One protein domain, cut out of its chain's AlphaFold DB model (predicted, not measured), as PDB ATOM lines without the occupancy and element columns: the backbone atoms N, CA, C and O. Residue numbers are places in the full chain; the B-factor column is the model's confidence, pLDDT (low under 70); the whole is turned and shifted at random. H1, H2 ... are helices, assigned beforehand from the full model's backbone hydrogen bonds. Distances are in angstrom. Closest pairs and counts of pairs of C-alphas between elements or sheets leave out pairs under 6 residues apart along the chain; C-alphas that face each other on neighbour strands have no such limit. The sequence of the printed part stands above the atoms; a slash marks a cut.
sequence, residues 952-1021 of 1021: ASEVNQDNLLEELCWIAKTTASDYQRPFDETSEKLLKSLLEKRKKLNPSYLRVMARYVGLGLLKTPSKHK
ATOM      1  N   ALA A 952     160.022  25.244 113.761       50.03
ATOM      2  CA  ALA A 952     159.629  26.579 113.344       50.03
ATOM      3  C   ALA A 952     159.896  27.560 114.496       50.03
ATOM      4  O   ALA A 952     159.464  27.313 115.629       50.03
ATOM      5  N   SER A 953     160.597  28.656 114.189       57.47
ATOM      6  CA  SER A 953     160.800  29.768 115.119       57.47
ATOM      7  C   SER A 953     159.465  30.223 115.708       57.47
ATOM      8  O   SER A 953     158.429  30.109 115.056       57.47
ATOM      9  N   GLU A 954     159.473  30.730 116.940       63.00
ATOM     10  CA  GLU A 954     158.246  31.031 117.699       63.00
ATOM     11  C   GLU A 954     157.305  31.970 116.921       63.00
ATOM     12  O   GLU A 954     156.121  31.678 116.780       63.00
ATOM     13  N   VAL A 955     157.869  32.977 116.241       65.50
ATOM     14  CA  VAL A 955     157.176  33.891 115.307       65.50
ATOM     15  C   VAL A 955     156.378  33.160 114.208       65.50
ATOM     16  O   VAL A 955     155.310  33.608 113.798       65.50
ATOM     17  N   ASN A 956     156.861  32.013 113.723       73.75
ATOM     18  CA  ASN A 956     156.157  31.200 112.728       73.75
ATOM     19  C   ASN A 956     155.081  30.284 113.334       73.75
ATOM     20  O   ASN A 956     154.259  29.754 112.585       73.75
ATOM     21  N   GLN A 957     155.053  30.082 114.653       76.81
ATOM     22  CA  GLN A 957     153.992  29.314 115.309       76.81
ATOM     23  C   GLN A 957     152.704  30.136 115.418       76.81
ATOM     24  O   GLN A 957     151.633  29.588 115.158       76.81
ATOM     25  N   ASP A 958     152.803  31.442 115.686       80.94
ATOM     26  CA  ASP A 958     151.650  32.351 115.737       80.94
ATOM     27  C   ASP A 958     151.009  32.559 114.358       80.94
ATOM     28  O   ASP A 958     149.801  32.367 114.211       80.94
ATOM     29  N   ASN A 959     151.805  32.818 113.313       87.12
ATOM     30  CA  ASN A 959     151.316  32.885 111.924       87.12
ATOM     31  C   ASN A 959     150.543  31.610 111.526       87.12
ATOM     32  O   ASN A 959     149.501  31.650 110.870       87.12
ATOM     33  N   LEU A 960     151.054  30.451 111.946       86.75
ATOM     34  CA  LEU A 960     150.496  29.138 111.634       86.75
ATOM     35  C   LEU A 960     149.289  28.781 112.521       86.75
ATOM     36  O   LEU A 960     148.431  27.998 112.107       86.75
ATOM     37  N   LEU A 961     149.193  29.367 113.717       91.88
ATOM     38  CA  LEU A 961     148.003  29.360 114.566       91.88
ATOM     39  C   LEU A 961     146.889  30.216 113.967       91.88
ATOM     40  O   LEU A 961     145.748  29.757 113.923       91.88
ATOM     41  N   GLU A 962     147.201  31.415 113.477       92.69
ATOM     42  CA  GLU A 962     146.233  32.259 112.779       92.69
ATOM     43  C   GLU A 962     145.711  31.558 111.517       92.69
ATOM     44  O   GLU A 962     144.494  31.482 111.331       92.69
ATOM     45  N   GLU A 963     146.590  30.924 110.727       94.19
ATOM     46  CA  GLU A 963     146.197  30.116 109.565       94.19
ATOM     47  C   GLU A 963     145.216  28.987 109.949       94.19
ATOM     48  O   GLU A 963     144.147  28.856 109.343       94.19
ATOM     49  N   LEU A 964     145.522  28.195 110.989       93.75
ATOM     50  CA  LEU A 964     144.613  27.139 111.459       93.75
ATOM     51  C   LEU A 964     143.278  27.708 111.953       93.75
ATOM     52  O   LEU A 964     142.219  27.171 111.633       93.75
ATOM     53  N   CYS A 965     143.313  28.778 112.743       94.38
ATOM     54  CA  CYS A 965     142.115  29.408 113.283       94.38
ATOM     55  C   CYS A 965     141.242  29.998 112.171       94.38
ATOM     56  O   CYS A 965     140.019  29.905 112.255       94.38
ATOM     57  N   TRP A 966     141.836  30.544 111.108       95.12
ATOM     58  CA  TRP A 966     141.117  31.014 109.926       95.12
ATOM     59  C   TRP A 966     140.475  29.856 109.149       95.12
ATOM     60  O   TRP A 966     139.283  29.918 108.840       95.12
ATOM     61  N   ILE A 967     141.209  28.760 108.912       93.81
ATOM     62  CA  ILE A 967     140.675  27.534 108.284       93.81
ATOM     63  C   ILE A 967     139.505  26.966 109.100       93.81
ATOM     64  O   ILE A 967     138.485  26.566 108.539       93.81
ATOM     65  N   ALA A 968     139.611  26.947 110.428       94.38
ATOM     66  CA  ALA A 968     138.556  26.431 111.288       94.38
ATOM     67  C   ALA A 968     137.333  27.365 111.348       94.38
ATOM     68  O   ALA A 968     136.206  26.887 111.235       94.38
ATOM     69  N   LYS A 969     137.535  28.688 111.451       94.62
ATOM     70  CA  LYS A 969     136.454  29.695 111.459       94.62
ATOM     71  C   LYS A 969     135.683  29.718 110.130       94.62
ATOM     72  O   LYS A 969     134.454  29.761 110.146       94.62
ATOM     73  N   THR A 970     136.376  29.623 108.992       90.75
ATOM     74  CA  THR A 970     135.740  29.505 107.663       90.75
ATOM     75  C   THR A 970     134.968  28.194 107.517       90.75
ATOM     76  O   THR A 970     133.779  28.226 107.208       90.75
ATOM     77  N   THR A 971     135.580  27.054 107.856       89.69
ATOM     78  CA  THR A 971     134.900  25.746 107.791       89.69
ATOM     79  C   THR A 971     133.670  25.686 108.711       89.69
ATOM     80  O   THR A 971     132.639  25.138 108.330       89.69
ATOM     81  N   ALA A 972     133.733  26.283 109.905       91.44
ATOM     82  CA  ALA A 972     132.583  26.381 110.805       91.44
ATOM     83  C   ALA A 972     131.446  27.219 110.192       91.44
ATOM     84  O   ALA A 972     130.295  26.780 110.179       91.44
ATOM     85  N   SER A 973     131.781  28.378 109.612       90.31
ATOM     86  CA  SER A 973     130.835  29.261 108.916       90.31
ATOM     87  C   SER A 973     130.118  28.554 107.760       90.31
ATOM     88  O   SER A 973     128.889  28.608 107.684       90.31
ATOM     89  N   ASP A 974     130.852  27.858 106.887       87.50
ATOM     90  CA  ASP A 974     130.283  27.169 105.716       87.50
ATOM     91  C   ASP A 974     129.274  26.072 106.102       87.50
ATOM     92  O   ASP A 974     128.303  25.826 105.382       87.50
ATOM     93  N   TYR A 975     129.466  25.452 107.270       86.19
ATOM     94  CA  TYR A 975     128.605  24.400 107.818       86.19
ATOM     95  C   TYR A 975     127.636  24.903 108.909       86.19
ATOM     96  O   TYR A 975     126.981  24.092 109.565       86.19
ATOM     97  N   GLN A 976     127.522  26.226 109.093       88.00
ATOM     98  CA  GLN A 976     126.660  26.888 110.086       88.00
ATOM     99  C   GLN A 976     126.885  26.417 111.539       88.00
ATOM    100  O   GLN A 976     125.973  26.451 112.365       88.00
ATOM    101  N   ARG A 977     128.109  25.984 111.866       87.19
ATOM    102  CA  ARG A 977     128.520  25.608 113.226       87.19
ATOM    103  C   ARG A 977     129.188  26.793 113.934       87.19
ATOM    104  O   ARG A 977     129.875  27.582 113.285       87.19
ATOM    105  N   PRO A 978     129.019  26.945 115.259       84.56
ATOM    106  CA  PRO A 978     129.773  27.931 116.019       84.56
ATOM    107  C   PRO A 978     131.233  27.476 116.160       84.56
ATOM    108  O   PRO A 978     131.492  26.399 116.690       84.56
ATOM    109  N   PHE A 979     132.185  28.307 115.729       92.62
ATOM    110  CA  PHE A 979     133.575  28.185 116.170       92.62
ATOM    111  C   PHE A 979     133.720  28.917 117.505       92.62
ATOM    112  O   PHE A 979     133.516  30.131 117.571       92.62
ATOM    113  N   ASP A 980     134.038  28.182 118.564       90.50
ATOM    114  CA  ASP A 980     134.053  28.677 119.937       90.50
ATOM    115  C   ASP A 980     135.473  28.749 120.532       90.50
ATOM    116  O   ASP A 980     136.469  28.338 119.932       90.50
ATOM    117  N   GLU A 981     135.582  29.260 121.757       91.31
ATOM    118  CA  GLU A 981     136.872  29.380 122.438       91.31
ATOM    119  C   GLU A 981     137.485  28.008 122.800       91.31
ATOM    120  O   GLU A 981     138.708  27.892 122.901       91.31
ATOM    121  N   THR A 982     136.681  26.944 122.969       91.19
ATOM    122  CA  THR A 982     137.217  25.590 123.195       91.19
ATOM    123  C   THR A 982     137.803  24.992 121.917       91.19
ATOM    124  O   THR A 982     138.864  24.370 121.984       91.19
ATOM    125  N   SER A 983     137.205  25.270 120.755       90.50
ATOM    126  CA  SER A 983     137.773  24.976 119.436       90.50
ATOM    127  C   SER A 983     139.125  25.670 119.228       90.50
ATOM    128  O   SER A 983     140.091  25.040 118.794       90.50
ATOM    129  N   GLU A 984     139.250  26.945 119.613       92.56
ATOM    130  CA  GLU A 984     140.530  27.661 119.529       92.56
ATOM    131  C   GLU A 984     141.589  27.090 120.488       92.56
ATOM    132  O   GLU A 984     142.738  26.876 120.096       92.56
ATOM    133  N   LYS A 985     141.204  26.760 121.728       93.81
ATOM    134  CA  LYS A 985     142.089  26.112 122.714       93.81
ATOM    135  C   LYS A 985     142.521  24.707 122.277       93.81
ATOM    136  O   LYS A 985     143.664  24.321 122.519       93.81
ATOM    137  N   LEU A 986     141.660  23.964 121.579       90.69
ATOM    138  CA  LEU A 986     142.004  22.672 120.982       90.69
ATOM    139  C   LEU A 986     143.044  22.828 119.862       90.69
ATOM    140  O   LEU A 986     144.005  22.062 119.825       90.69
ATOM    141  N   LEU A 987     142.915  23.845 119.002       91.69
ATOM    142  CA  LEU A 987     143.919  24.147 117.972       91.69
ATOM    143  C   LEU A 987     145.254  24.596 118.569       91.69
ATOM    144  O   LEU A 987     146.292  24.103 118.133       91.69
ATOM    145  N   LYS A 988     145.233  25.446 119.602       92.75
ATOM    146  CA  LYS A 988     146.426  25.837 120.371       92.75
ATOM    147  C   LYS A 988     147.127  24.613 120.971       92.75
ATOM    148  O   LYS A 988     148.313  24.426 120.729       92.75
ATOM    149  N   SER A 989     146.396  23.703 121.621       90.44
ATOM    150  CA  SER A 989     146.987  22.468 122.170       90.44
ATOM    151  C   SER A 989     147.489  21.494 121.088       90.44
ATOM    152  O   SER A 989     148.481  20.799 121.296       90.44
ATOM    153  N   LEU A 990     146.843  21.435 119.917       85.81
ATOM    154  CA  LEU A 990     147.348  20.673 118.766       85.81
ATOM    155  C   LEU A 990     148.628  21.290 118.177       85.81
ATOM    156  O   LEU A 990     149.478  20.543 117.699       85.81
ATOM    157  N   LEU A 991     148.773  22.620 118.232       88.81
ATOM    158  CA  LEU A 991     149.973  23.372 117.850       88.81
ATOM    159  C   LEU A 991     151.136  23.166 118.826       88.81
ATOM    160  O   LEU A 991     152.226  22.794 118.409       88.81
ATOM    161  N   GLU A 992     150.880  23.294 120.121       86.94
ATOM    162  CA  GLU A 992     151.836  23.052 121.205       86.94
ATOM    163  C   GLU A 992     152.402  21.614 121.177       86.94
ATOM    164  O   GLU A 992     153.591  21.376 121.396       86.94
ATOM    165  N   LYS A 993     151.573  20.632 120.793       81.81
ATOM    166  CA  LYS A 993     151.975  19.225 120.611       81.81
ATOM    167  C   LYS A 993     152.778  18.955 119.321       81.81
ATOM    168  O   LYS A 993     153.213  17.821 119.115       81.81
ATOM    169  N   ARG A 994     153.037  19.946 118.450       66.00
ATOM    170  CA  ARG A 994     153.687  19.768 117.126       66.00
ATOM    171  C   ARG A 994     155.193  19.483 117.121       66.00
ATOM    172  O   ARG A 994     155.806  19.635 116.067       66.00
ATOM    173  N   LYS A 995     155.829  18.971 118.180       58.00
ATOM    174  CA  LYS A 995     157.264  18.610 118.073       58.00
ATOM    175  C   LYS A 995     157.577  17.577 116.960       58.00
ATOM    176  O   LYS A 995     158.752  17.370 116.682       58.00
ATOM    177  N   LYS A 996     156.565  16.952 116.317       61.91
ATOM    178  CA  LYS A 996     156.695  16.068 115.130       61.91
ATOM    179  C   LYS A 996     155.550  16.119 114.080       61.91
ATOM    180  O   LYS A 996     155.452  15.197 113.276       61.91
ATOM    181  N   LEU A 997     154.638  17.104 114.074       69.81
ATOM    182  CA  LEU A 997     153.414  17.032 113.237       69.81
ATOM    183  C   LEU A 997     153.452  17.903 111.960       69.81
ATOM    184  O   LEU A 997     153.637  19.117 112.024       69.81
ATOM    185  N   ASN A 998     153.185  17.275 110.808       79.75
ATOM    186  CA  ASN A 998     153.191  17.884 109.468       79.75
ATOM    187  C   ASN A 998     152.101  18.977 109.297       79.75
ATOM    188  O   ASN A 998     150.933  18.698 109.578       79.75
ATOM    189  N   PRO A 999     152.418  20.181 108.769       78.94
ATOM    190  CA  PRO A 999     151.450  21.265 108.565       78.94
ATOM    191  C   PRO A 999     150.134  20.876 107.868       78.94
ATOM    192  O   PRO A 999     149.074  21.308 108.321       78.94
ATOM    193  N   SER A1000     150.156  20.025 106.834       82.19
ATOM    194  CA  SER A1000     148.939  19.604 106.117       82.19
ATOM    195  C   SER A1000     147.995  18.777 106.993       82.19
ATOM    196  O   SER A1000     146.783  18.988 106.959       82.19
ATOM    197  N   TYR A1001     148.530  17.909 107.862       84.19
ATOM    198  CA  TYR A1001     147.723  17.180 108.851       84.19
ATOM    199  C   TYR A1001     146.977  18.147 109.779       84.19
ATOM    200  O   TYR A1001     145.819  17.924 110.121       84.19
ATOM    201  N   LEU A1002     147.603  19.269 110.144       86.31
ATOM    202  CA  LEU A1002     146.985  20.252 111.029       86.31
ATOM    203  C   LEU A1002     146.011  21.199 110.325       86.31
ATOM    204  O   LEU A1002     145.039  21.604 110.956       86.31
ATOM    205  N   ARG A1003     146.175  21.465 109.023       89.31
ATOM    206  CA  ARG A1003     145.118  22.076 108.192       89.31
ATOM    207  C   ARG A1003     143.868  21.193 108.156       89.31
ATOM    208  O   ARG A1003     142.755  21.691 108.320       89.31
ATOM    209  N   VAL A1004     144.042  19.876 108.021       88.69
ATOM    210  CA  VAL A1004     142.943  18.897 108.096       88.69
ATOM    211  C   VAL A1004     142.314  18.869 109.495       88.69
ATOM    212  O   VAL A1004     141.092  18.943 109.610       88.69
ATOM    213  N   MET A1005     143.116  18.853 110.567       89.38
ATOM    214  CA  MET A1005     142.590  18.948 111.936       89.38
ATOM    215  C   MET A1005     141.855  20.272 112.187       89.38
ATOM    216  O   MET A1005     140.808  20.253 112.819       89.38
ATOM    217  N   ALA A1006     142.319  21.402 111.644       89.25
ATOM    218  CA  ALA A1006     141.618  22.684 111.732       89.25
ATOM    219  C   ALA A1006     140.239  22.647 111.062       89.25
ATOM    220  O   ALA A1006     139.265  23.106 111.660       89.25
ATOM    221  N   ARG A1007     140.114  22.019 109.882       90.56
ATOM    222  CA  ARG A1007     138.798  21.751 109.274       90.56
ATOM    223  C   ARG A1007     137.929  20.893 110.201       90.56
ATOM    224  O   ARG A1007     136.781  21.246 110.438       90.56
ATOM    225  N   TYR A1008     138.460  19.818 110.790       87.44
ATOM    226  CA  TYR A1008     137.693  18.975 111.724       87.44
ATOM    227  C   TYR A1008     137.333  19.655 113.057       87.44
ATOM    228  O   TYR A1008     136.293  19.323 113.630       87.44
ATOM    229  N   VAL A1009     138.133  20.615 113.537       90.44
ATOM    230  CA  VAL A1009     137.772  21.492 114.662       90.44
ATOM    231  C   VAL A1009     136.639  22.435 114.251       90.44
ATOM    232  O   VAL A1009     135.634  22.493 114.948       90.44
ATOM    233  N   GLY A1010     136.739  23.107 113.098       87.12
ATOM    234  CA  GLY A1010     135.668  23.969 112.576       87.12
ATOM    235  C   GLY A1010     134.351  23.221 112.330       87.12
ATOM    236  O   GLY A1010     133.268  23.733 112.600       87.12
ATOM    237  N   LEU A1011     134.435  21.960 111.901       84.69
ATOM    238  CA  LEU A1011     133.286  21.062 111.793       84.69
ATOM    239  C   LEU A1011     132.789  20.529 113.147       84.69
ATOM    240  O   LEU A1011     131.772  19.842 113.167       84.69
ATOM    241  N   GLY A1012     133.460  20.786 114.273       86.12
ATOM    242  CA  GLY A1012     133.102  20.224 115.581       86.12
ATOM    243  C   GLY A1012     133.065  18.689 115.591       86.12
ATOM    244  O   GLY A1012     132.166  18.100 116.189       86.12
ATOM    245  N   LEU A1013     133.975  18.044 114.849       79.88
ATOM    246  CA  LEU A1013     134.075  16.581 114.728       79.88
ATOM    247  C   LEU A1013     135.158  15.984 115.632       79.88
ATOM    248  O   LEU A1013     135.074  14.816 116.012       79.88
ATOM    249  N   LEU A1014     136.158  16.781 116.009       80.88
ATOM    250  CA  LEU A1014     137.109  16.400 117.045       80.88
ATOM    251  C   LEU A1014     136.442  16.571 118.410       80.88
ATOM    252  O   LEU A1014     136.194  17.693 118.848       80.88
ATOM    253  N   LYS A1015     136.166  15.449 119.086       68.25
ATOM    254  CA  LYS A1015     135.760  15.465 120.494       68.25
ATOM    255  C   LYS A1015     136.830  16.209 121.291       68.25
ATOM    256  O   LYS A1015     137.984  15.779 121.319       68.25
ATOM    257  N   THR A1016     136.447  17.286 121.971       59.88
ATOM    258  CA  THR A1016     137.252  17.792 123.080       59.88
ATOM    259  C   THR A1016     137.407  16.659 124.101       59.88
ATOM    260  O   THR A1016     136.449  15.906 124.316       59.88
ATOM    261  N   PRO A1017     138.594  16.471 124.709       53.91
ATOM    262  CA  PRO A1017     138.738  15.491 125.774       53.91
ATOM    263  C   PRO A1017     137.758  15.870 126.882       53.91
ATOM    264  O   PRO A1017     137.793  16.996 127.389       53.91
ATOM    265  N   SER A1018     136.843  14.957 127.210       44.81
ATOM    266  CA  SER A1018     135.871  15.169 128.274       44.81
ATOM    267  C   SER A1018     136.630  15.494 129.551       44.81
ATOM    268  O   SER A1018     137.450  14.687 129.992       44.81
ATOM    269  N   LYS A1019     136.377  16.672 130.133       47.03
ATOM    270  CA  LYS A1019     136.938  17.019 131.437       47.03
ATOM    271  C   LYS A1019     136.497  15.942 132.423       47.03
ATOM    272  O   LYS A1019     135.311  15.879 132.748       47.03
ATOM    273  N   HIS A1020     137.438  15.118 132.881       39.56
ATOM    274  CA  HIS A1020     137.248  14.405 134.133       39.56
ATOM    275  C   HIS A1020     136.964  15.467 135.201       39.56
ATOM    276  O   HIS A1020     137.690  16.461 135.300       39.56
ATOM    277  N   LYS A1021     135.833  15.294 135.882       35.47
ATOM    278  CA  LYS A1021     135.508  15.985 137.126       35.47
ATOM    279  C   LYS A1021     136.057  15.169 138.286       35.47
ATOM    280  O   LYS A1021     136.102  13.930 138.116       35.47
TER     281      LYS A1021
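AT A GLANCE: This is residues 952 to 1021 of the 1021 residues of an uncharacterized protein of Pectinophora gossypiella (UniProt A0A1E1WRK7). Three helices make a small up-and-down bundle: H2 and H3 run nearly side by side in opposite ways, and the longer H1 crosses both at a slant, with the three centres in a triangle. From the end of H3 the chain runs on without a named element, and its last residues, 1017 to 1021, stick out from the bundle as a tail. The printed part has 70 residues with three named helices, in the order H1, H2, H3, and no named strand; the class is all helix. The whole is compact, with a radius of gyration of the C-alphas of 11.9 A, and flat in outline, spanning 33 by 33 by 18 A.

HOW THE PARTS SIT: H1, residues 954 to 974, touches H2, residues 981 to 992, with its residues 957 to 965 alone. Their closest C-alphas are those of Cys 965 and Glu 984, 6.7 A apart. The two form a helical hairpin, running opposite ways at a steep tilt of 39 degrees. H3, residues 999 to 1010, touches H2 at a shallow tilt of 15 degrees, opposite ways, and these two are also a helical hairpin. Their closest C-alphas are those of Ser 983 and Val 1009, 5.9 A apart. H3 also touches H1, which touches it with residues 964 to 972 alone. Here the closest C-alphas are those of Ala 968 and Gly 1010, 4.0 A apart, and the helices run the same way at a steep tilt of 41 degrees. In H2 and H3 every O i to N i+4 pair is within hydrogen-bond range; in H1, 15 of 17 are.

IN THESE COORDINATES: H1, residues 954 to 974, begins with the C-alpha of Glu 954 at (158.246, 31.031, 117.699) and measures 30.7 A from first to last C-alpha. H2, residues 981 to 992, measures 16.3 A and begins with C-alpha 981 at (136.872, 29.380, 122.438). H3, residues 999 to 1010, measures 16.5 A and ends with the C-alpha of Gly 1010 at (135.668, 23.969, 112.576).

THE WHOLE: The two C-alphas farthest apart in the domain are those of Ser 953 and Lys 1021, 36.2 A apart. The printed part has no cut, and it ends at Lys 1021, the chain's last residue. The links H1 to H2 and H2 to H3 have 6 residues each and are short. The mean pLDDT of the printed part is 81.3. In this predicted model, confidence is under 70 at residues 952 to 955, 994 to 997 and 1015 to 1021.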